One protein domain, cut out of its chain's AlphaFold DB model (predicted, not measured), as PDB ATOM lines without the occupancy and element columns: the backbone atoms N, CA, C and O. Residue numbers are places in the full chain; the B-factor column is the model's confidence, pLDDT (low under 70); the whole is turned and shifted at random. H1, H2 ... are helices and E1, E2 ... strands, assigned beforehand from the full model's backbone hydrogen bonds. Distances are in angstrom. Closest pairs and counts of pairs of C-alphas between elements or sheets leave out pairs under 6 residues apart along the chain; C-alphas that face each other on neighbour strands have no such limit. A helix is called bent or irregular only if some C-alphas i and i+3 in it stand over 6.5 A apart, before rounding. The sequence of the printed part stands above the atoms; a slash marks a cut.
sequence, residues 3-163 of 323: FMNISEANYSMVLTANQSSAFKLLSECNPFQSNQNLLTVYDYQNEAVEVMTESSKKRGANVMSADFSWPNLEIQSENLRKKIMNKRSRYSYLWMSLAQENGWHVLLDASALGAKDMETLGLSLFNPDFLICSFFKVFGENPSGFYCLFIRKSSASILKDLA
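This is residues 3 to 163 of the 323 residues of an uncharacterized protein of Gossypium laxum (UniProt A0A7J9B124). Two helices side by side, H1 and H2, join two separate sheets: H1 packs on a sheet of four strands, and H2 packs on a small sheet of two, E2 and E3. Short H8 is at the E1 edge of the larger sheet, while H5 and H7 are the elements farthest from the mean of the C-alphas. The printed part has 161 residues with eight named helices and six named strands, along the chain E1 H1 E2 H2 E3 H3 H4 E4 H5 H6 E5 H7 E6 H8. The larger sheet is mixed, in the order E1, E6, E5, E4; the smaller is parallel. The class is mixed, helices and strands, and the whole is compact, with a radius of gyration of the C-alphas of 15.6 A and spans of 44 by 37 by 32 A.

E1, residues 11 to 16, begins at C-alpha 11 (3.389, -17.975, -32.787) and is 15.8 A long. H1, residues 19 to 29, is 15.9 A long; E2 is residues 37 to 40. H2, residues 47 to 58, is the longest helix, 16.7 A. Then come E3, residues 62 to 65, H3, 77 to 84, H4, 94 to 101, E4, 107 to 109, H5, 115 to 120, H6, 123 to 126, E5, 130 to 133, and H7, 136 to 139. E6, residues 147 to 152, is 16.3 A long, and H8, residues 153 to 159, ends at C-alpha 159 (13.430, -9.444, -32.239).

E1 and E6 are antiparallel, with N 12 and O 151 at 2.8 A; so are E6 and E5, with N 150 and O 131 at 2.8 A. E5 and E4 are parallel, with N 132 and O 108 at 2.9 A. H1 is on this sheet at a height of 9.5 A, over E6 and E5. H1 and H8 with this sheet make two layers, helices on one face of a sheet. H1 touches H2 at a shallow tilt of 17 degrees, the same way; the closest C-alphas, of Ser 20 and Ala 48, are 3.9 A apart. E2 and E3 are parallel, with N 64 and O 38 at 2.8 A. E2, H2, E3 and E4, H5, H6, E5 are strand-helix-strand units, parallel neighbour strands with helices between, each with a right-handed crossover. H3 is near E2. H4 and H6 only just touch, with 3 pairs of C-alphas within 8 A, the closest Ser 97 and Phe 126 at 5.1 A. H5 and H7 are close but not clearly touching, their closest C-alphas, of Ala 115 and Val 138, being 7.3 A apart. Every O i to N i+4 pair is within hydrogen-bond range in H1 to H5; irregular H8, with C-alphas 154 and 157 at 7.2 A, has 0 of 3, but 3 of 4 O i to N i+3 pairs, and H6 and H7 are too short for an i+4 pair.

The farthest C-alphas, of Lys 87 and Asn 142, are 46.9 A apart. The printed part has no cut, and its one long link is E3 to H3. Mean pLDDT of the printed part is 82.8; residues 86 to 93, 115, 119, 136 to 145 and 160 to 163 are under 70.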
ATOM      1  N   PHE A   3      -1.024 -26.611 -40.692       75.44
ATOM      2  CA  PHE A   3      -0.197 -27.724 -41.187       75.44
ATOM      3  C   PHE A   3       0.956 -28.108 -40.238       75.44
ATOM      4  O   PHE A   3       1.287 -29.276 -40.085       75.44
ATOM      5  N   MET A   4       1.561 -27.126 -39.565       76.19
ATOM      6  CA  MET A   4       2.655 -27.365 -38.616       76.19
ATOM      7  C   MET A   4       2.147 -27.782 -37.229       76.19
ATOM      8  O   MET A   4       2.953 -27.961 -36.325       76.19
ATOM      9  N   ASN A   5       0.828 -27.887 -37.036       79.75
ATOM     10  CA  ASN A   5       0.176 -28.103 -35.746       79.75
ATOM     11  C   ASN A   5       0.568 -27.054 -34.684       79.75
ATOM     12  O   ASN A   5       0.836 -27.366 -33.523       79.75
ATOM     13  N   ILE A   6       0.638 -25.783 -35.098       84.06
ATOM     14  CA  ILE A   6       1.017 -24.656 -34.238       84.06
ATOM     15  C   ILE A   6      -0.123 -23.647 -34.159       84.06
ATOM     16  O   ILE A   6      -0.740 -23.299 -35.166       84.06
ATOM     17  N   SER A   7      -0.366 -23.137 -32.950       86.88
ATOM     18  CA  SER A   7      -1.382 -22.116 -32.699       86.88
ATOM     19  C   SER A   7      -0.912 -20.717 -33.105       86.88
ATOM     20  O   SER A   7       0.094 -20.211 -32.600       86.88
ATOM     21  N   GLU A   8      -1.712 -20.045 -33.933       88.62
ATOM     22  CA  GLU A   8      -1.549 -18.629 -34.301       88.62
ATOM     23  C   GLU A   8      -1.671 -17.684 -33.101       88.62
ATOM     24  O   GLU A   8      -1.180 -16.552 -33.128       88.62
ATOM     25  N   ALA A   9      -2.288 -18.139 -32.005       90.38
ATOM     26  CA  ALA A   9      -2.306 -17.388 -30.759       90.38
ATOM     27  C   ALA A   9      -0.897 -17.284 -30.154       90.38
ATOM     28  O   ALA A   9      -0.552 -16.229 -29.623       90.38
ATOM     29  N   ASN A  10      -0.069 -18.322 -30.315       90.25
ATOM     30  CA  ASN A  10       1.224 -18.463 -29.645       90.25
ATOM     31  C   ASN A  10       2.421 -18.095 -30.524       90.25
ATOM     32  O   ASN A  10       3.454 -17.699 -29.986       90.25
ATOM     33  N   TYR A  11       2.295 -18.210 -31.846       92.62
ATOM     34  CA  TYR A  11       3.389 -17.975 -32.787       92.62
ATOM     35  C   TYR A  11       3.045 -16.907 -33.819       92.62
ATOM     36  O   TYR A  11       1.893 -16.735 -34.214       92.62
ATOM     37  N   SER A  12       4.083 -16.216 -34.272       91.44
ATOM     38  CA  SER A  12       4.083 -15.359 -35.455       91.44
ATOM     39  C   SER A  12       4.940 -16.016 -36.537       91.44
ATOM     40  O   SER A  12       5.901 -16.708 -36.214       91.44
ATOM     41  N   MET A  13       4.604 -15.817 -37.811       90.00
ATOM     42  CA  MET A  13       5.368 -16.352 -38.945       90.00
ATOM     43  C   MET A  13       6.047 -15.210 -39.697       90.00
ATOM     44  O   MET A  13       5.421 -14.188 -39.970       90.00
ATOM     45  N   VAL A  14       7.308 -15.419 -40.058       89.44
ATOM     46  CA  VAL A  14       8.099 -14.568 -40.949       89.44
ATOM     47  C   VAL A  14       8.568 -15.428 -42.116       89.44
ATOM     48  O   VAL A  14       9.071 -16.532 -41.914       89.44
ATOM     49  N   LEU A  15       8.391 -14.940 -43.341       89.81
ATOM     50  CA  LEU A  15       8.911 -15.612 -44.528       89.81
ATOM     51  C   LEU A  15      10.338 -15.146 -44.797       89.81
ATOM     52  O   LEU A  15      10.624 -13.950 -44.737       89.81
ATOM     53  N   THR A  16      11.221 -16.085 -45.115       90.50
ATOM     54  CA  THR A  16      12.617 -15.808 -45.448       90.50
ATOM     55  C   THR A  16      13.001 -16.413 -46.791       90.50
ATOM     56  O   THR A  16      12.466 -17.442 -47.198       90.50
ATOM     57  N   ALA A  17      13.958 -15.792 -47.478       88.62
ATOM     58  CA  ALA A  17      14.389 -16.206 -48.812       88.62
ATOM     59  C   ALA A  17      15.040 -17.590 -48.843       88.62
ATOM     60  O   ALA A  17      14.905 -18.340 -49.800       88.62
ATOM     61  N   ASN A  18      15.764 -17.952 -47.793       88.44
ATOM     62  CA  ASN A  18      16.372 -19.265 -47.660       88.44
ATOM     63  C   ASN A  18      16.595 -19.595 -46.178       88.44
ATOM     64  O   ASN A  18      16.282 -18.794 -45.286       88.44
ATOM     65  N   GLN A  19      17.127 -20.793 -45.932       90.62
ATOM     66  CA  GLN A  19      17.477 -21.275 -44.601       90.62
ATOM     67  C   GLN A  19      18.490 -20.331 -43.935       90.62
ATOM     68  O   GLN A  19      18.262 -19.874 -42.817       90.62
ATOM     69  N   SER A  20      19.561 -19.968 -44.648       92.25
ATOM     70  CA  SER A  20      20.640 -19.102 -44.153       92.25
ATOM     71  C   SER A  20      20.136 -17.730 -43.707       92.25
ATOM     72  O   SER A  20      20.573 -17.235 -42.674       92.25
ATOM     73  N   SER A  21      19.167 -17.136 -44.411       91.62
ATOM     74  CA  SER A  21      18.525 -15.880 -44.009       91.62
ATOM     75  C   SER A  21      17.761 -16.007 -42.689       91.62
ATOM     76  O   SER A  21      17.872 -15.118 -41.849       91.62
ATOM     77  N   ALA A  22      17.025 -17.104 -42.469       91.88
ATOM     78  CA  ALA A  22      16.330 -17.337 -41.198       91.88
ATOM     79  C   ALA A  22      17.316 -17.507 -40.035       91.88
ATOM     80  O   ALA A  22      17.150 -16.903 -38.976       91.88
ATOM     81  N   PHE A  23      18.371 -18.292 -40.250       93.88
ATOM     82  CA  PHE A  23      19.429 -18.502 -39.269       93.88
ATOM     83  C   PHE A  23      20.187 -17.215 -38.934       93.88
ATOM     84  O   PHE A  23      20.381 -16.906 -37.759       93.88
ATOM     85  N   LYS A  24      20.556 -16.441 -39.960       91.75
ATOM     86  CA  LYS A  24      21.237 -15.153 -39.813       91.75
ATOM     87  C   LYS A  24      20.384 -14.142 -39.049       91.75
ATOM     88  O   LYS A  24      20.889 -13.475 -38.151       91.75
ATOM     89  N   LEU A  25      19.090 -14.069 -39.363       90.25
ATOM     90  CA  LEU A  25      18.144 -13.215 -38.647       90.25
ATOM     91  C   LEU A  25      18.152 -13.531 -37.144       90.25
ATOM     92  O   LEU A  25      18.293 -12.633 -36.319       90.25
ATOM     93  N   LEU A  26      18.077 -14.811 -36.772       90.88
ATOM     94  CA  LEU A  26      18.104 -15.216 -35.366       90.88
ATOM     95  C   LEU A  26      19.459 -14.966 -34.691       90.88
ATOM     96  O   LEU A  26      19.487 -14.547 -33.530       90.88
ATOM     97  N   SER A  27      20.581 -15.193 -35.377       90.38
ATOM     98  CA  SER A  27      21.908 -14.931 -34.806       90.38
ATOM     99  C   SER A  27      22.188 -13.444 -34.607       90.38
ATOM    100  O   SER A  27      22.911 -13.086 -33.680       90.38
ATOM    101  N   GLU A  28      21.612 -12.568 -35.430       87.81
ATOM    102  CA  GLU A  28      21.722 -11.108 -35.292       87.81
ATOM    103  C   GLU A  28      20.827 -10.540 -34.184       87.81
ATOM    104  O   GLU A  28      21.124  -9.474 -33.648       87.81
ATOM    105  N   CYS A  29      19.792 -11.276 -33.773       85.88
ATOM    106  CA  CYS A  29      18.888 -10.858 -32.699       85.88
ATOM    107  C   CYS A  29      19.289 -11.381 -31.318       85.88
ATOM    108  O   CYS A  29      19.069 -10.720 -30.310       85.88
ATOM    109  N   ASN A  30      19.893 -12.569 -31.234       86.19
ATOM    110  CA  ASN A  30      20.172 -13.196 -29.939       86.19
ATOM    111  C   ASN A  30      21.197 -12.406 -29.098       86.19
ATOM    112  O   ASN A  30      22.222 -11.998 -29.630       86.19
ATOM    113  N   PRO A  31      21.002 -12.190 -27.789       85.19
ATOM    114  CA  PRO A  31      21.866 -11.317 -26.989       85.19
ATOM    115  C   PRO A  31      23.193 -11.992 -26.580       85.19
ATOM    116  O   PRO A  31      23.449 -12.237 -25.403       85.19
ATOM    117  N   PHE A  32      24.075 -12.270 -27.545       86.12
ATOM    118  CA  PHE A  32      25.339 -12.982 -27.304       86.12
ATOM    119  C   PHE A  32      26.349 -12.231 -26.423       86.12
ATOM    120  O   PHE A  32      27.280 -12.839 -25.909       86.12
ATOM    121  N   GLN A  33      26.150 -10.934 -26.188       79.62
ATOM    122  CA  GLN A  33      26.995 -10.144 -25.286       79.62
ATOM    123  C   GLN A  33      26.796 -10.521 -23.811       79.62
ATOM    124  O   GLN A  33      27.764 -10.544 -23.054       79.62
ATOM    125  N   SER A  34      25.560 -10.832 -23.403       78.44
ATOM    126  CA  SER A  34      25.233 -11.273 -22.041       78.44
ATOM    127  C   SER A  34      25.179 -12.796 -21.919       78.44
ATOM    128  O   SER A  34      25.567 -13.333 -20.886       78.44
ATOM    129  N   ASN A  35      24.760 -13.495 -22.981       79.94
ATOM    130  CA  ASN A  35      24.647 -14.953 -23.034       79.94
ATOM    131  C   ASN A  35      25.450 -15.510 -24.209       79.94
ATOM    132  O   ASN A  35      24.937 -15.655 -25.314       79.94
ATOM    133  N   GLN A  36      26.716 -15.841 -23.973       86.44
ATOM    134  CA  GLN A  36      27.664 -16.109 -25.057       86.44
ATOM    135  C   GLN A  36      27.462 -17.463 -25.749       86.44
ATOM    136  O   GLN A  36      27.976 -17.659 -26.839       86.44
ATOM    137  N   ASN A  37      26.742 -18.422 -25.175       91.88
ATOM    138  CA  ASN A  37      26.777 -19.783 -25.712       91.88
ATOM    139  C   ASN A  37      25.795 -19.997 -26.874       91.88
ATOM    140  O   ASN A  37      24.596 -19.758 -26.750       91.88
ATOM    141  N   LEU A  38      26.303 -20.547 -27.979       94.50
ATOM    142  CA  LEU A  38      25.518 -21.134 -29.063       94.50
ATOM    143  C   LEU A  38      25.863 -22.620 -29.160       94.50
ATOM    144  O   LEU A  38      27.032 -22.968 -29.285       94.50
ATOM    145  N   LEU A  39      24.859 -23.493 -29.145       94.81
ATOM    146  CA  LEU A  39      25.041 -24.936 -29.284       94.81
ATOM    147  C   LEU A  39      24.303 -25.448 -30.521       94.81
ATOM    148  O   LEU A  39      23.083 -25.329 -30.609       94.81
ATOM    149  N   THR A  40      25.036 -26.032 -31.468       94.81
ATOM    150  CA  THR A  40      24.468 -26.645 -32.674       94.81
ATOM    151  C   THR A  40      24.328 -28.156 -32.502       94.81
ATOM    152  O   THR A  40      25.168 -28.811 -31.887       94.81
ATOM    153  N   VAL A  41      23.256 -28.730 -33.051       92.50
ATOM    154  CA  VAL A  41      22.969 -30.175 -32.984       92.50
ATOM    155  C   VAL A  41      22.806 -30.728 -34.403       92.50
ATOM    156  O   VAL A  41      21.781 -31.301 -34.750       92.50
ATOM    157  N   TYR A  42      23.816 -30.486 -35.243       90.62
ATOM    158  CA  TYR A  42      23.900 -30.986 -36.618       90.62
ATOM    159  C   TYR A  42      25.032 -32.008 -36.717       90.62
ATOM    160  O   TYR A  42      26.147 -31.730 -36.282       90.62
ATOM    161  N   ASP A  43      24.743 -33.166 -37.300       86.06
ATOM    162  CA  ASP A  43      25.678 -34.270 -37.551       86.06
ATOM    163  C   ASP A  43      26.381 -34.172 -38.919       86.06
ATOM    164  O   ASP A  43      27.190 -35.028 -39.273       86.06
ATOM    165  N   TYR A  44      26.103 -33.114 -39.688       86.12
ATOM    166  CA  TYR A  44      26.697 -32.840 -40.996       86.12
ATOM    167  C   TYR A  44      26.995 -31.345 -41.186       86.12
ATOM    168  O   TYR A  44      26.496 -30.488 -40.453       86.12
ATOM    169  N   GLN A  45      27.807 -31.023 -42.197       86.75
ATOM    170  CA  GLN A  45      28.088 -29.639 -42.583       86.75
ATOM    171  C   GLN A  45      26.880 -29.024 -43.292       86.75
ATOM    172  O   GLN A  45      26.479 -29.471 -44.366       86.75
ATOM    173  N   ASN A  46      26.312 -27.983 -42.690       90.62
ATOM    174  CA  ASN A  46      25.192 -27.231 -43.236       90.62
ATOM    175  C   ASN A  46      25.595 -25.757 -43.392       90.62
ATOM    176  O   ASN A  46      25.979 -25.115 -42.415       90.62
ATOM    177  N   GLU A  47      25.470 -25.219 -44.605       92.44
ATOM    178  CA  GLU A  47      25.834 -23.833 -44.936       92.44
ATOM    179  C   GLU A  47      25.068 -22.804 -44.087       92.44
ATOM    180  O   GLU A  47      25.643 -21.843 -43.579       92.44
ATOM    181  N   ALA A  48      23.769 -23.015 -43.858       93.06
ATOM    182  CA  ALA A  48      22.956 -22.102 -43.057       93.06
ATOM    183  C   ALA A  48      23.387 -22.082 -41.584       93.06
ATOM    184  O   ALA A  48      23.366 -21.030 -40.939       93.06
ATOM    185  N   VAL A  49      23.820 -23.232 -41.059       95.00
ATOM    186  CA  VAL A  49      24.413 -23.325 -39.720       95.00
ATOM    187  C   VAL A  49      25.749 -22.597 -39.686       95.00
ATOM    188  O   VAL A  49      25.988 -21.847 -38.746       95.00
ATOM    189  N   GLU A  50      26.597 -22.741 -40.704       95.56
ATOM    190  CA  GLU A  50      27.862 -22.006 -40.787       95.56
ATOM    191  C   GLU A  50      27.632 -20.489 -40.734       95.56
ATOM    192  O   GLU A  50      28.204 -19.821 -39.868       95.56
ATOM    193  N   VAL A  51      26.689 -19.973 -41.530       95.06
ATOM    194  CA  VAL A  51      26.270 -18.561 -41.499       95.06
ATOM    195  C   VAL A  51      25.787 -18.139 -40.103       95.06
ATOM    196  O   VAL A  51      26.187 -17.078 -39.612       95.06
ATOM    197  N   MET A  52      24.975 -18.965 -39.424       94.94
ATOM    198  CA  MET A  52      24.556 -18.710 -38.037       94.94
ATOM    199  C   MET A  52      25.767 -18.601 -37.108       94.94
ATOM    200  O   MET A  52      25.847 -17.675 -36.298       94.94
ATOM    201  N   THR A  53      26.701 -19.550 -37.196       95.38
ATOM    202  CA  THR A  53      27.866 -19.594 -36.308       95.38
ATOM    203  C   THR A  53      28.795 -18.411 -36.539       95.38
ATOM    204  O   THR A  53      29.254 -17.813 -35.569       95.38
ATOM    205  N   GLU A  54      29.036 -18.023 -37.791       94.81
ATOM    206  CA  GLU A  54      29.885 -16.887 -38.136       94.81
ATOM    207  C   GLU A  54      29.269 -15.569 -37.647       94.81
ATOM    208  O   GLU A  54      29.937 -14.778 -36.979       94.81
ATOM    209  N   SER A  55      27.975 -15.356 -37.914       92.19
ATOM    210  CA  SER A  55      27.244 -14.171 -37.450       92.19
ATOM    211  C   SER A  55      27.194 -14.096 -35.917       92.19
ATOM    212  O   SER A  55      27.442 -13.038 -35.336       92.19
ATOM    213  N   SER A  56      26.990 -15.229 -35.240       93.38
ATOM    214  CA  SER A  56      26.990 -15.288 -33.771       93.38
ATOM    215  C   SER A  56      28.375 -14.991 -33.184       93.38
ATOM    216  O   SER A  56      28.489 -14.199 -32.247       93.38
ATOM    217  N   LYS A  57      29.452 -15.552 -33.757       94.44
ATOM    218  CA  LYS A  57      30.841 -15.285 -33.330       94.44
ATOM    219  C   LYS A  57      31.202 -13.807 -33.442       94.44
ATOM    220  O   LYS A  57      31.789 -13.258 -32.513       94.44
ATOM    221  N   LYS A  58      30.793 -13.139 -34.529       91.69
ATOM    222  CA  LYS A  58      30.977 -11.684 -34.710       91.69
ATOM    223  C   LYS A  58      30.332 -10.860 -33.588       91.69
ATOM    224  O   LYS A  58      30.742  -9.728 -33.355       91.69
ATOM    225  N   ARG A  59      29.358 -11.429 -32.873       89.31
ATOM    226  CA  ARG A  59      28.655 -10.808 -31.740       89.31
ATOM    227  C   ARG A  59      29.125 -11.310 -30.369       89.31
ATOM    228  O   ARG A  59      28.489 -10.998 -29.366       89.31
ATOM    229  N   GLY A  60      30.235 -12.049 -30.318       90.38
ATOM    230  CA  GLY A  60      30.842 -12.540 -29.078       90.38
ATOM    231  C   GLY A  60      30.364 -13.921 -28.633       90.38
ATOM    232  O   GLY A  60      30.622 -14.303 -27.495       90.38
ATOM    233  N   ALA A  61      29.680 -14.678 -29.498       94.19
ATOM    234  CA  ALA A  61      29.223 -16.013 -29.136       94.19
ATOM    235  C   ALA A  61      30.372 -17.038 -29.070       94.19
ATOM    236  O   ALA A  61      31.163 -17.176 -30.005       94.19
ATOM    237  N   ASN A  62      30.387 -17.832 -28.005       93.88
ATOM    238  CA  ASN A  62      31.094 -19.094 -27.896       93.88
ATOM    239  C   ASN A  62      30.267 -20.214 -28.552       93.88
ATOM    240  O   ASN A  62      29.212 -20.609 -28.049       93.88
ATOM    241  N   VAL A  63      30.740 -20.721 -29.690       94.19
ATOM    242  CA  VAL A  63      30.028 -21.731 -30.483       94.19
ATOM    243  C   VAL A  63      30.511 -23.132 -30.128       94.19
ATOM    244  O   VAL A  63      31.695 -23.438 -30.239       94.19
ATOM    245  N   MET A  64      29.566 -23.999 -29.781       94.25
ATOM    246  CA  MET A  64      29.760 -25.413 -29.479       94.25
ATOM    247  C   MET A  64      28.903 -26.274 -30.413       94.25
ATOM    248  O   MET A  64      27.857 -25.835 -30.890       94.25
ATOM    249  N   SER A  65      29.298 -27.529 -30.615       92.94
ATOM    250  CA  SER A  65      28.509 -28.538 -31.331       92.94
ATOM    251  C   SER A  65      28.206 -29.736 -30.432       92.94
ATOM    252  O   SER A  65      28.960 -30.031 -29.503       92.94
ATOM    253  N   ALA A  66      27.100 -30.430 -30.683       92.31
ATOM    254  CA  ALA A  66      26.801 -31.715 -30.065       92.31
ATOM    255  C   ALA A  66      27.737 -32.816 -30.588       92.31
ATOM    256  O   ALA A  66      28.239 -32.737 -31.707       92.31
ATOM    257  N   ASP A  67      27.944 -33.841 -29.765       90.38
ATOM    258  CA  ASP A  67      28.735 -35.015 -30.132       90.38
ATOM    259  C   ASP A  67      27.795 -36.147 -30.556       90.38
ATOM    260  O   ASP A  67      26.717 -36.320 -29.974       90.38
ATOM    261  N   PHE A  68      28.212 -36.933 -31.546       89.00
ATOM    262  CA  PHE A  68      27.411 -38.004 -32.135       89.00
ATOM    263  C   PHE A  68      28.156 -39.337 -32.071       89.00
ATOM    264  O   PHE A  68      29.380 -39.394 -32.188       89.00
ATOM    265  N   SER A  69      27.417 -40.422 -31.851       87.19
ATOM    266  CA  SER A  69      27.962 -41.774 -31.870       87.19
ATOM    267  C   SER A  69      28.084 -42.283 -33.305       87.19
ATOM    268  O   SER A  69      27.163 -42.175 -34.114       87.19
ATOM    269  N   TRP A  70      29.221 -42.894 -33.623       81.31
ATOM    270  CA  TRP A  70      29.428 -43.581 -34.894       81.31
ATOM    271  C   TRP A  70      29.241 -45.091 -34.711       81.31
ATOM    272  O   TRP A  70      29.646 -45.622 -33.676       81.31
ATOM    273  N   PRO A  71      28.636 -45.812 -35.677       82.06
ATOM    274  CA  PRO A  71      28.127 -45.362 -36.982       82.06
ATOM    275  C   PRO A  71      26.638 -44.943 -36.994       82.06
ATOM    276  O   PRO A  71      26.108 -44.625 -38.057       82.06
ATOM    277  N   ASN A  72      25.949 -44.983 -35.849       79.94
ATOM    278  CA  ASN A  72      24.491 -44.809 -35.772       79.94
ATOM    279  C   ASN A  72      24.020 -43.345 -35.833       79.94
ATOM    280  O   ASN A  72      22.817 -43.118 -35.922       79.94
ATOM    281  N   LEU A  73      24.939 -42.375 -35.809       82.69
ATOM    282  CA  LEU A  73      24.664 -40.932 -35.851       82.69
ATOM    283  C   LEU A  73      23.705 -40.463 -34.746       82.69
ATOM    284  O   LEU A  73      22.953 -39.506 -34.909       82.69
ATOM    285  N   GLU A  74      23.716 -41.138 -33.596       83.44
ATOM    286  CA  GLU A  74      22.857 -40.760 -32.479       83.44
ATOM    287  C   GLU A  74      23.541 -39.706 -31.613       83.44
ATOM    288  O   GLU A  74      24.737 -39.780 -31.330       83.44
ATOM    289  N   ILE A  75      22.763 -38.736 -31.139       86.25
ATOM    290  CA  ILE A  75      23.253 -37.711 -30.219       86.25
ATOM    291  C   ILE A  75      23.751 -38.381 -28.934       86.25
ATOM    292  O   ILE A  75      23.001 -39.078 -28.241       86.25
ATOM    293  N   GLN A  76      24.992 -38.087 -28.547       87.25
ATOM    294  CA  GLN A  76      25.540 -38.490 -27.257       87.25
ATOM    295  C   GLN A  76      24.880 -37.684 -26.135       87.25
ATOM    296  O   GLN A  76      25.368 -36.645 -25.686       87.25
ATOM    297  N   SER A  77      23.737 -38.189 -25.669       83.69
ATOM    298  CA  SER A  77      22.851 -37.500 -24.726       83.69
ATOM    299  C   SER A  77      23.554 -37.065 -23.439       83.69
ATOM    300  O   SER A  77      23.224 -36.020 -22.889       83.69
ATOM    301  N   GLU A  78      24.532 -37.825 -22.942       83.06
ATOM    302  CA  GLU A  78      25.280 -37.451 -21.736       83.06
ATOM    303  C   GLU A  78      26.180 -36.231 -21.947       83.06
ATOM    304  O   GLU A  78      26.217 -35.344 -21.095       83.06
ATOM    305  N   ASN A  79      26.865 -36.153 -23.090       86.94
ATOM    306  CA  ASN A  79      27.723 -35.019 -23.429       86.94
ATOM    307  C   ASN A  79      26.890 -33.784 -23.769       86.94
ATOM    308  O   ASN A  79      27.195 -32.691 -23.292       86.94
ATOM    309  N   LEU A  80      25.776 -33.970 -24.487       87.88
ATOM    310  CA  LEU A  80      24.817 -32.897 -24.730       87.88
ATOM    311  C   LEU A  80      24.273 -32.329 -23.410       87.88
ATOM    312  O   LEU A  80      24.234 -31.116 -23.221       87.88
ATOM    313  N   ARG A  81      23.922 -33.196 -22.453       81.56
ATOM    314  CA  ARG A  81      23.462 -32.765 -21.126       81.56
ATOM    315  C   ARG A  81      24.517 -31.967 -20.378       81.56
ATOM    316  O   ARG A  81      24.162 -30.952 -19.810       81.56
ATOM    317  N   LYS A  82      25.792 -32.366 -20.398       84.56
ATOM    318  CA  LYS A  82      26.871 -31.579 -19.764       84.56
ATOM    319  C   LYS A  82      27.018 -30.181 -20.377       84.56
ATOM    320  O   LYS A  82      27.402 -29.256 -19.676       84.56
ATOM    321  N   LYS A  83      26.712 -30.032 -21.672       86.69
ATOM    322  CA  LYS A  83      26.757 -28.749 -22.394       86.69
ATOM    323  C   LYS A  83      25.546 -27.853 -22.093       86.69
ATOM    324  O   LYS A  83      25.686 -26.636 -22.111       86.69
ATOM    325  N   ILE A  84      24.377 -28.442 -21.820       84.69
ATOM    326  CA  ILE A  84      23.111 -27.717 -21.595       84.69
ATOM    327  C   ILE A  84      22.793 -27.526 -20.100       84.69
ATOM    328  O   ILE A  84      22.112 -26.571 -19.734       84.69
ATOM    329  N   MET A  85      23.258 -28.428 -19.230       71.50
ATOM    330  CA  MET A  85      22.767 -28.593 -17.858       71.50
ATOM    331  C   MET A  85      23.853 -28.593 -16.777       71.50
ATOM    332  O   MET A  85      24.983 -29.015 -17.001       71.50
ATOM    333  N   ASN A  86      23.399 -28.333 -15.541       57.44
ATOM    334  CA  ASN A  86      24.054 -28.726 -14.283       57.44
ATOM    335  C   ASN A  86      23.412 -29.964 -13.578       57.44
ATOM    336  O   ASN A  86      23.856 -30.343 -12.496       57.44
ATOM    337  N   LYS A  87      22.361 -30.614 -14.128       51.97
ATOM    338  CA  LYS A  87      21.648 -31.783 -13.522       51.97
ATOM    339  C   LYS A  87      21.333 -32.916 -14.534       51.97
ATOM    340  O   LYS A  87      21.734 -32.825 -15.685       51.97
ATOM    341  N   ARG A  88      20.677 -34.023 -14.125       44.25
ATOM    342  CA  ARG A  88      20.408 -35.238 -14.954       44.25
ATOM    343  C   ARG A  88      18.934 -35.358 -15.415       44.25
ATOM    344  O   ARG A  88      18.039 -35.150 -14.608       44.25
ATOM    345  N   SER A  89      18.690 -35.800 -16.659       45.75
ATOM    346  CA  SER A  89      17.378 -36.216 -17.236       45.75
ATOM    347  C   SER A  89      17.530 -37.532 -18.035       45.75
ATOM    348  O   SER A  89      18.659 -37.986 -18.173       45.75
ATOM    349  N   ARG A  90      16.457 -38.196 -18.515       49.53
ATOM    350  CA  ARG A  90      16.478 -39.582 -19.059       49.53
ATOM    351  C   ARG A  90      15.891 -39.830 -20.475       49.53
ATOM    352  O   ARG A  90      15.914 -40.979 -20.893       49.53
ATOM    353  N   TYR A  91      15.475 -38.824 -21.259       51.00
ATOM    354  CA  TYR A  91      14.843 -39.042 -22.592       51.00
ATOM    355  C   TYR A  91      15.340 -38.085 -23.706       51.00
ATOM    356  O   TYR A  91      15.836 -37.004 -23.391       51.00
ATOM    357  N   SER A  92      15.226 -38.476 -24.992       58.56
ATOM    358  CA  SER A  92      15.963 -37.871 -26.133       58.56
ATOM    359  C   SER A  92      15.359 -36.622 -26.796       58.56
ATOM    360  O   SER A  92      16.053 -36.010 -27.598       58.56
ATOM    361  N   TYR A  93      14.124 -36.218 -26.484       64.12
ATOM    362  CA  TYR A  93      13.542 -34.934 -26.942       64.12
ATOM    363  C   TYR A  93      13.219 -33.984 -25.787       64.12
ATOM    364  O   TYR A  93      13.207 -32.768 -25.956       64.12
ATOM    365  N   LEU A  94      13.079 -34.526 -24.574       72.00
ATOM    366  CA  LEU A  94      12.914 -33.746 -23.346       72.00
ATOM    367  C   LEU A  94      14.105 -32.826 -23.051       72.00
ATOM    368  O   LEU A  94      13.972 -31.925 -22.231       72.00
ATOM    369  N   TRP A  95      15.256 -33.013 -23.707       80.44
ATOM    370  CA  TRP A  95      16.371 -32.081 -23.556       80.44
ATOM    371  C   TRP A  95      16.049 -30.686 -24.102       80.44
ATOM    372  O   TRP A  95      16.648 -29.736 -23.617       80.44
ATOM    373  N   MET A  96      15.114 -30.539 -25.051       86.69
ATOM    374  CA  MET A  96      14.698 -29.224 -25.562       86.69
ATOM    375  C   MET A  96      13.942 -28.440 -24.486       86.69
ATOM    376  O   MET A  96      14.357 -27.339 -24.134       86.69
ATOM    377  N   SER A  97      12.905 -29.042 -23.891       85.50
ATOM    378  CA  SER A  97      12.186 -28.459 -22.747       85.50
ATOM    379  C   SER A  97      13.140 -28.144 -21.598       85.50
ATOM    380  O   SER A  97      13.094 -27.077 -21.002       85.50
ATOM    381  N   LEU A  98      14.074 -29.054 -21.338       84.00
ATOM    382  CA  LEU A  98      15.077 -28.895 -20.296       84.00
ATOM    383  C   LEU A  98      16.080 -27.778 -20.592       84.00
ATOM    384  O   LEU A  98      16.514 -27.091 -19.674       84.00
ATOM    385  N   ALA A  99      16.458 -27.579 -21.854       89.12
ATOM    386  CA  ALA A  99      17.289 -26.455 -22.260       89.12
ATOM    387  C   ALA A  99      16.564 -25.137 -21.961       89.12
ATOM    388  O   ALA A  99      17.150 -24.258 -21.330       89.12
ATOM    389  N   GLN A 100      15.274 -25.044 -22.305       89.38
ATOM    390  CA  GLN A 100      14.444 -23.879 -21.984       89.38
ATOM    391  C   GLN A 100      14.322 -23.647 -20.474       89.38
ATOM    392  O   GLN A 100      14.489 -22.521 -20.015       89.38
ATOM    393  N   GLU A 101      14.125 -24.705 -19.681       87.12
ATOM    394  CA  GLU A 101      14.137 -24.626 -18.210       87.12
ATOM    395  C   GLU A 101      15.476 -24.114 -17.650       87.12
ATOM    396  O   GLU A 101      15.505 -23.502 -16.583       87.12
ATOM    397  N   ASN A 102      16.585 -24.332 -18.364       87.44
ATOM    398  CA  ASN A 102      17.915 -23.823 -18.015       87.44
ATOM    399  C   ASN A 102      18.246 -22.488 -18.714       87.44
ATOM    400  O   ASN A 102      19.406 -22.085 -18.745       87.44
ATOM    401  N   GLY A 103      17.245 -21.790 -19.262       88.19
ATOM    402  CA  GLY A 103      17.391 -20.445 -19.826       88.19
ATOM    403  C   GLY A 103      17.928 -20.389 -21.257       88.19
ATOM    404  O   GLY A 103      18.260 -19.304 -21.732       88.19
ATOM    405  N   TRP A 104      18.016 -21.520 -21.959       91.25
ATOM    406  CA  TRP A 104      18.364 -21.531 -23.379       91.25
ATOM    407  C   TRP A 104      17.147 -21.214 -24.242       91.25
ATOM    408  O   TRP A 104      16.072 -21.773 -24.039       91.25
ATOM    409  N   HIS A 105      17.336 -20.407 -25.285       92.81
ATOM    410  CA  HIS A 105      16.372 -20.364 -26.381       92.81
ATOM    411  C   HIS A 105      16.556 -21.585 -27.281       92.81
ATOM    412  O   HIS A 105      17.682 -21.923 -27.655       92.81
ATOM    413  N   VAL A 106      15.452 -22.224 -27.662       93.88
ATOM    414  CA  VAL A 106      15.481 -23.401 -28.535       93.88
ATOM    415  C   VAL A 106      14.993 -23.043 -29.932       93.88
ATOM    416  O   VAL A 106      13.849 -22.632 -30.126       93.88
ATOM    417  N   LEU A 107      15.870 -23.259 -30.912       94.50
ATOM    418  CA  LEU A 107      15.554 -23.237 -32.334       94.50
ATOM    419  C   LEU A 107      15.473 -24.671 -32.862       94.50
ATOM    420  O   LEU A 107      16.463 -25.402 -32.833       94.50
ATOM    421  N   LEU A 108      14.310 -25.049 -33.384       93.19
ATOM    422  CA  LEU A 108      14.109 -26.320 -34.069       93.19
ATOM    423  C   LEU A 108      14.132 -26.109 -35.588       93.19
ATOM    424  O   LEU A 108      13.317 -25.365 -36.126       93.19
ATOM    425  N   ASP A 109      15.030 -26.796 -36.294       92.00
ATOM    426  CA  ASP A 109      14.947 -26.909 -37.752       92.00
ATOM    427  C   ASP A 109      14.145 -28.154 -38.144       92.00
ATOM    428  O   ASP A 109      14.583 -29.295 -37.984       92.00
ATOM    429  N   ALA A 110      12.949 -27.915 -38.665       88.69
ATOM    430  CA  ALA A 110      12.012 -28.917 -39.134       88.69
ATOM    431  C   ALA A 110      12.009 -29.059 -40.666       88.69
ATOM    432  O   ALA A 110      11.144 -29.729 -41.223       88.69
ATOM    433  N   SER A 111      12.980 -28.473 -41.370       84.00
ATOM    434  CA  SER A 111      13.050 -28.502 -42.840       84.00
ATOM    435  C   SER A 111      13.301 -29.894 -43.430       84.00
ATOM    436  O   SER A 111      13.096 -30.097 -44.624       84.00
ATOM    437  N   ALA A 112      13.780 -30.835 -42.613       79.75
ATOM    438  CA  ALA A 112      13.988 -32.235 -42.985       79.75
ATOM    439  C   ALA A 112      12.893 -33.174 -42.441       79.75
ATOM    440  O   ALA A 112      13.029 -34.393 -42.560       79.75
ATOM    441  N   LEU A 113      11.854 -32.634 -41.792       77.44
ATOM    442  CA  LEU A 113      10.727 -33.422 -41.300       77.44
ATOM    443  C   LEU A 113       9.693 -33.626 -42.402       77.44
ATOM    444  O   LEU A 113       9.325 -32.683 -43.102       77.44
ATOM    445  N   GLY A 114       9.207 -34.861 -42.527       71.56
ATOM    446  CA  GLY A 114       8.042 -35.151 -43.348       71.56
ATOM    447  C   GLY A 114       6.750 -34.683 -42.677       71.56
ATOM    448  O   GLY A 114       6.708 -34.403 -41.480       71.56
ATOM    449  N   ALA A 115       5.662 -34.656 -43.445       67.12
ATOM    450  CA  ALA A 115       4.355 -34.236 -42.949       67.12
ATOM    451  C   ALA A 115       3.849 -35.085 -41.761       67.12
ATOM    452  O   ALA A 115       3.393 -34.540 -40.761       67.12
ATOM    453  N   LYS A 116       4.016 -36.415 -41.822       70.25
ATOM    454  CA  LYS A 116       3.703 -37.315 -40.696       70.25
ATOM    455  C   LYS A 116       4.601 -37.071 -39.482       70.25
ATOM    456  O   LYS A 116       4.132 -37.110 -38.345       70.25
ATOM    457  N   ASP A 117       5.890 -36.825 -39.707       73.25
ATOM    458  CA  ASP A 117       6.810 -36.548 -38.604       73.25
ATOM    459  C   ASP A 117       6.406 -35.254 -37.896       73.25
ATOM    460  O   ASP A 117       6.471 -35.194 -36.678       73.25
ATOM    461  N   MET A 118       5.911 -34.254 -38.634       71.94
ATOM    462  CA  MET A 118       5.417 -33.000 -38.063       71.94
ATOM    463  C   MET A 118       4.229 -33.200 -37.115       71.94
ATOM    464  O   MET A 118       4.204 -32.619 -36.031       71.94
ATOM    465  N   GLU A 119       3.263 -34.040 -37.498       69.38
ATOM    466  CA  GLU A 119       2.092 -34.355 -36.669       69.38
ATOM    467  C   GLU A 119       2.501 -35.082 -35.378       69.38
ATOM    468  O   GLU A 119       2.031 -34.760 -34.286       69.38
ATOM    469  N   THR A 120       3.433 -36.030 -35.498       71.50
ATOM    470  CA  THR A 120       3.888 -36.877 -34.384       71.50
ATOM    471  C   THR A 120       4.999 -36.264 -33.533       71.50
ATOM    472  O   THR A 120       5.262 -36.766 -32.440       71.50
ATOM    473  N   LEU A 121       5.626 -35.165 -33.973       72.81
ATOM    474  CA  LEU A 121       6.755 -34.547 -33.270       72.81
ATOM    475  C   LEU A 121       6.382 -34.081 -31.858       72.81
ATOM    476  O   LEU A 121       7.255 -33.944 -31.007       72.81
ATOM    477  N   GLY A 122       5.095 -33.829 -31.601       75.44
ATOM    478  CA  GLY A 122       4.627 -33.374 -30.298       75.44
ATOM    479  C   GLY A 122       5.103 -31.958 -29.983       75.44
ATOM    480  O   GLY A 122       5.489 -31.683 -28.851       75.44
ATOM    481  N   LEU A 123       5.075 -31.048 -30.968       80.50
ATOM    482  CA  LEU A 123       5.450 -29.634 -30.800       80.50
ATOM    483  C   LEU A 123       4.740 -28.964 -29.612       80.50
ATOM    484  O   LEU A 123       5.322 -28.105 -28.954       80.50
ATOM    485  N   SER A 124       3.522 -29.406 -29.293       77.44
ATOM    486  CA  SER A 124       2.751 -28.959 -28.129       77.44
ATOM    487  C   SER A 124       3.404 -29.280 -26.779       77.44
ATOM    488  O   SER A 124       3.116 -28.597 -25.796       77.44
ATOM    489  N   LEU A 125       4.287 -30.283 -26.711       78.12
ATOM    490  CA  LEU A 125       4.956 -30.718 -25.481       78.12
ATOM    491  C   LEU A 125       6.149 -29.831 -25.116       78.12
ATOM    492  O   LEU A 125       6.393 -29.598 -23.936       78.12
ATOM    493  N   PHE A 126       6.897 -29.341 -26.108       79.69
ATOM    494  CA  PHE A 126       8.140 -28.602 -25.867       79.69
ATOM    495  C   PHE A 126       8.139 -27.168 -26.400       79.69
ATOM    496  O   PHE A 126       8.987 -26.402 -25.978       79.69
ATOM    497  N   ASN A 127       7.183 -26.767 -27.246       87.56
ATOM    498  CA  ASN A 127       6.930 -25.374 -27.649       87.56
ATOM    499  C   ASN A 127       8.219 -24.543 -27.878       87.56
ATOM    500  O   ASN A 127       8.503 -23.616 -27.101       87.56
ATOM    501  N   PRO A 128       9.010 -24.865 -28.922       92.44
ATOM    502  CA  PRO A 128      10.309 -24.234 -29.156       92.44
ATOM    503  C   PRO A 128      10.154 -22.724 -29.366       92.44
ATOM    504  O   PRO A 128       9.139 -22.268 -29.896       92.44
ATOM    505  N   ASP A 129      11.144 -21.930 -28.967       93.81
ATOM    506  CA  ASP A 129      11.112 -20.470 -29.142       93.81
ATOM    507  C   ASP A 129      11.057 -20.078 -30.616       93.81
ATOM    508  O   ASP A 129      10.334 -19.158 -31.007       93.81
ATOM    509  N   PHE A 130      11.796 -20.830 -31.429       94.31
ATOM    510  CA  PHE A 130      11.904 -20.626 -32.858       94.31
ATOM    511  C   PHE A 130      11.765 -21.954 -33.597       94.31
ATOM    512  O   PHE A 130      12.269 -22.989 -33.157       94.31
ATOM    513  N   LEU A 131      11.111 -21.924 -34.751       93.19
ATOM    514  CA  LEU A 131      10.977 -23.076 -35.633       93.19
ATOM    515  C   LEU A 131      11.211 -22.640 -37.074       93.19
ATOM    516  O   LEU A 131      10.590 -21.689 -37.538       93.19
ATOM    517  N   ILE A 132      12.081 -23.350 -37.784       92.00
ATOM    518  CA  ILE A 132      12.322 -23.151 -39.214       92.00
ATOM    519  C   ILE A 132      11.741 -24.341 -39.967       92.00
ATOM    520  O   ILE A 132      11.972 -25.488 -39.591       92.00
ATOM    521  N   CYS A 133      11.007 -24.088 -41.045       87.88
ATOM    522  CA  CYS A 133      10.649 -25.131 -41.999       87.88
ATOM    523  C   CYS A 133      10.660 -24.603 -43.435       87.88
ATOM    524  O   CYS A 133      10.636 -23.395 -43.679       87.88
ATOM    525  N   SER A 134      10.674 -25.526 -44.394       82.94
ATOM    526  CA  SER A 134      10.474 -25.224 -45.807       82.94
ATOM    527  C   SER A 134       9.399 -26.145 -46.359       82.94
ATOM    528  O   SER A 134       9.555 -27.362 -46.323       82.94
ATOM    529  N   PHE A 135       8.325 -25.565 -46.890       71.31
ATOM    530  CA  PHE A 135       7.255 -26.331 -47.528       71.31
ATOM    531  C   PHE A 135       7.664 -26.855 -48.912       71.31
ATOM    532  O   PHE A 135       7.181 -27.896 -49.344       71.31
ATOM    533  N   PHE A 136       8.636 -26.212 -49.567       63.12
ATOM    534  CA  PHE A 136       9.154 -26.653 -50.863       63.12
ATOM    535  C   PHE A 136       9.758 -28.063 -50.807       63.12
ATOM    536  O   PHE A 136       9.446 -28.907 -51.641       63.12
ATOM    537  N   LYS A 137      10.574 -28.355 -49.783       64.56
ATOM    538  CA  LYS A 137      11.197 -29.682 -49.609       64.56
ATOM    539  C   LYS A 137      10.181 -30.805 -49.380       64.56
ATOM    540  O   LYS A 137      10.531 -31.968 -49.544       64.56
ATOM    541  N   VAL A 138       8.956 -30.465 -48.988       58.94
ATOM    542  CA  VAL A 138       7.912 -31.440 -48.670       58.94
ATOM    543  C   VAL A 138       7.000 -31.697 -49.877       58.94
ATOM    544  O   VAL A 138       6.536 -32.823 -50.030       58.94
ATOM    545  N   PHE A 139       6.786 -30.705 -50.754       61.31
ATOM    546  CA  PHE A 139       5.748 -30.775 -51.801       61.31
ATOM    547  C   PHE A 139       6.227 -30.538 -53.237       61.31
ATOM    548  O   PHE A 139       5.452 -30.753 -54.158       61.31
ATOM    549  N   GLY A 140       7.489 -30.145 -53.454       56.03
ATOM    550  CA  GLY A 140       8.137 -30.166 -54.776       56.03
ATOM    551  C   GLY A 140       7.615 -29.174 -55.825       56.03
ATOM    552  O   GLY A 140       8.159 -29.135 -56.925       56.03
ATOM    553  N   GLU A 141       6.613 -28.360 -55.501       56.06
ATOM    554  CA  GLU A 141       5.975 -27.414 -56.423       56.06
ATOM    555  C   GLU A 141       6.358 -25.943 -56.153       56.06
ATOM    556  O   GLU A 141       6.930 -25.588 -55.119       56.06
ATOM    557  N   ASN A 142       6.052 -25.076 -57.123       55.34
ATOM    558  CA  ASN A 142       6.328 -23.636 -57.118       55.34
ATOM    559  C   ASN A 142       5.445 -22.904 -56.070       55.34
ATOM    560  O   ASN A 142       4.240 -23.159 -56.047       55.34
ATOM    561  N   PRO A 143       5.962 -21.972 -55.235       58.53
ATOM    562  CA  PRO A 143       7.249 -21.289 -55.343       58.53
ATOM    563  C   PRO A 143       8.435 -22.134 -54.881       58.53
ATOM    564  O   PRO A 143       8.478 -22.590 -53.736       58.53
ATOM    565  N   SER A 144       9.464 -22.247 -55.721       61.22
ATOM    566  CA  SER A 144      10.771 -22.692 -55.244       61.22
ATOM    567  C   SER A 144      11.390 -21.620 -54.341       61.22
ATOM    568  O   SER A 144      11.514 -20.469 -54.756       61.22
ATOM    569  N   GLY A 145      11.849 -21.997 -53.145       67.06
ATOM    570  CA  GLY A 145      12.851 -21.200 -52.428       67.06
ATOM    571  C   GLY A 145      12.329 -20.124 -51.477       67.06
ATOM    572  O   GLY A 145      12.783 -18.988 -51.539       67.06
ATOM    573  N   PHE A 146      11.444 -20.480 -50.543       80.44
ATOM    574  CA  PHE A 146      11.292 -19.716 -49.301       80.44
ATOM    575  C   PHE A 146      11.215 -20.643 -48.082       80.44
ATOM    576  O   PHE A 146      10.944 -21.846 -48.179       80.44
ATOM    577  N   TYR A 147      11.517 -20.072 -46.924       88.44
ATOM    578  CA  TYR A 147      11.470 -20.716 -45.620       88.44
ATOM    579  C   TYR A 147      10.508 -19.944 -44.722       88.44
ATOM    580  O   TYR A 147      10.291 -18.744 -44.885       88.44
ATOM    581  N   CYS A 148       9.909 -20.647 -43.773       89.69
ATOM    582  CA  CYS A 148       9.047 -20.060 -42.765       89.69
ATOM    583  C   CYS A 148       9.765 -20.130 -41.423       89.69
ATOM    584  O   CYS A 148      10.049 -21.218 -40.921       89.69
ATOM    585  N   LEU A 149      10.042 -18.962 -40.851       92.56
ATOM    586  CA  LEU A 149      10.507 -18.810 -39.483       92.56
ATOM    587  C   LEU A 149       9.300 -18.512 -38.592       92.56
ATOM    588  O   LEU A 149       8.687 -17.449 -38.685       92.56
ATOM    589  N   PHE A 150       8.960 -19.446 -37.713       92.50
ATOM    590  CA  PHE A 150       7.962 -19.245 -36.675       92.50
ATOM    591  C   PHE A 150       8.649 -18.791 -35.398       92.50
ATOM    592  O   PHE A 150       9.614 -19.408 -34.947       92.50
ATOM    593  N   ILE A 151       8.128 -17.725 -34.803       93.00
ATOM    594  CA  ILE A 151       8.645 -17.124 -33.579       93.00
ATOM    595  C   ILE A 151       7.550 -17.168 -32.531       93.00
ATOM    596  O   ILE A 151       6.449 -16.652 -32.747       93.00
ATOM    597  N   ARG A 152       7.852 -17.761 -31.380       93.31
ATOM    598  CA  ARG A 152       6.946 -17.755 -30.240       93.31
ATOM    599  C   ARG A 152       6.780 -16.320 -29.745       93.31
ATOM    600  O   ARG A 152       7.759 -15.617 -29.510       93.31
ATOM    601  N   LYS A 153       5.542 -15.867 -29.552       92.38
ATOM    602  CA  LYS A 153       5.249 -14.471 -29.182       92.38
ATOM    603  C   LYS A 153       5.870 -14.060 -27.845       92.38
ATOM    604  O   LYS A 153       6.236 -12.900 -27.691       92.38
ATOM    605  N   SER A 154       6.048 -14.998 -26.911       91.56
ATOM    606  CA  SER A 154       6.776 -14.763 -25.652       91.56
ATOM    607  C   SER A 154       8.255 -14.429 -25.864       91.56
ATOM    608  O   SER A 154       8.835 -13.712 -25.058       91.56
ATOM    609  N   SER A 155       8.842 -14.913 -26.957       89.69
ATOM    610  CA  SER A 155      10.260 -14.769 -27.305       89.69
ATOM    611  C   SER A 155      10.472 -13.664 -28.358       89.69
ATOM    612  O   SER A 155      11.593 -13.368 -28.758       89.69
ATOM    613  N   ALA A 156       9.397 -12.984 -28.781       83.81
ATOM    614  CA  ALA A 156       9.442 -11.916 -29.780       83.81
ATOM    615  C   ALA A 156      10.174 -10.651 -29.301       83.81
ATOM    616  O   ALA A 156      10.575  -9.836 -30.127       83.81
ATOM    617  N   SER A 157      10.370 -10.469 -27.989       82.88
ATOM    618  CA  SER A 157      11.187  -9.374 -27.444       82.88
ATOM    619  C   SER A 157      12.628  -9.412 -27.952       82.88
ATOM    620  O   SER A 157      13.203  -8.353 -28.168       82.88
ATOM    621  N   ILE A 158      13.163 -10.605 -28.231       81.19
ATOM    622  CA  ILE A 158      14.503 -10.809 -28.803       81.19
ATOM    623  C   ILE A 158      14.613 -10.148 -30.185       81.19
ATOM    624  O   ILE A 158      15.679  -9.698 -30.580       81.19
ATOM    625  N   LEU A 159      13.497 -10.053 -30.912       75.25
ATOM    626  CA  LEU A 159      13.430  -9.444 -32.239       75.25
ATOM    627  C   LEU A 159      13.065  -7.953 -32.206       75.25
ATOM    628  O   LEU A 159      12.882  -7.363 -33.264       75.25
ATOM    629  N   LYS A 160      12.894  -7.318 -31.038       66.12
ATOM    630  CA  LYS A 160      12.511  -5.892 -30.989       66.12
ATOM    631  C   LYS A 160      13.669  -4.958 -31.329       66.12
ATOM    632  O   LYS A 160      13.433  -3.936 -31.967       66.12
ATOM    633  N   ASP A 161      14.901  -5.349 -31.007       59.66
ATOM    634  CA  ASP A 161      16.113  -4.571 -31.323       59.66
ATOM    635  C   ASP A 161      16.364  -4.456 -32.841       59.66
ATOM    636  O   ASP A 161      17.099  -3.585 -33.313       59.66
ATOM    637  N   LEU A 162      15.671  -5.296 -33.614       58.50
ATOM    638  CA  LEU A 162      15.663  -5.375 -35.068       58.50
ATOM    639  C   LEU A 162      15.130  -4.101 -35.745       58.50
ATOM    640  O   LEU A 162      15.601  -3.717 -36.814       58.50
ATOM    641  N   ALA A 163      14.154  -3.429 -35.124       49.22
ATOM    642  CA  ALA A 163      13.477  -2.267 -35.706       49.22
ATOM    643  C   ALA A 163      14.358  -1.004 -35.762       49.22
ATOM    644  O   ALA A 163      13.963  -0.005 -36.360       49.22
TER     645      ALA A 163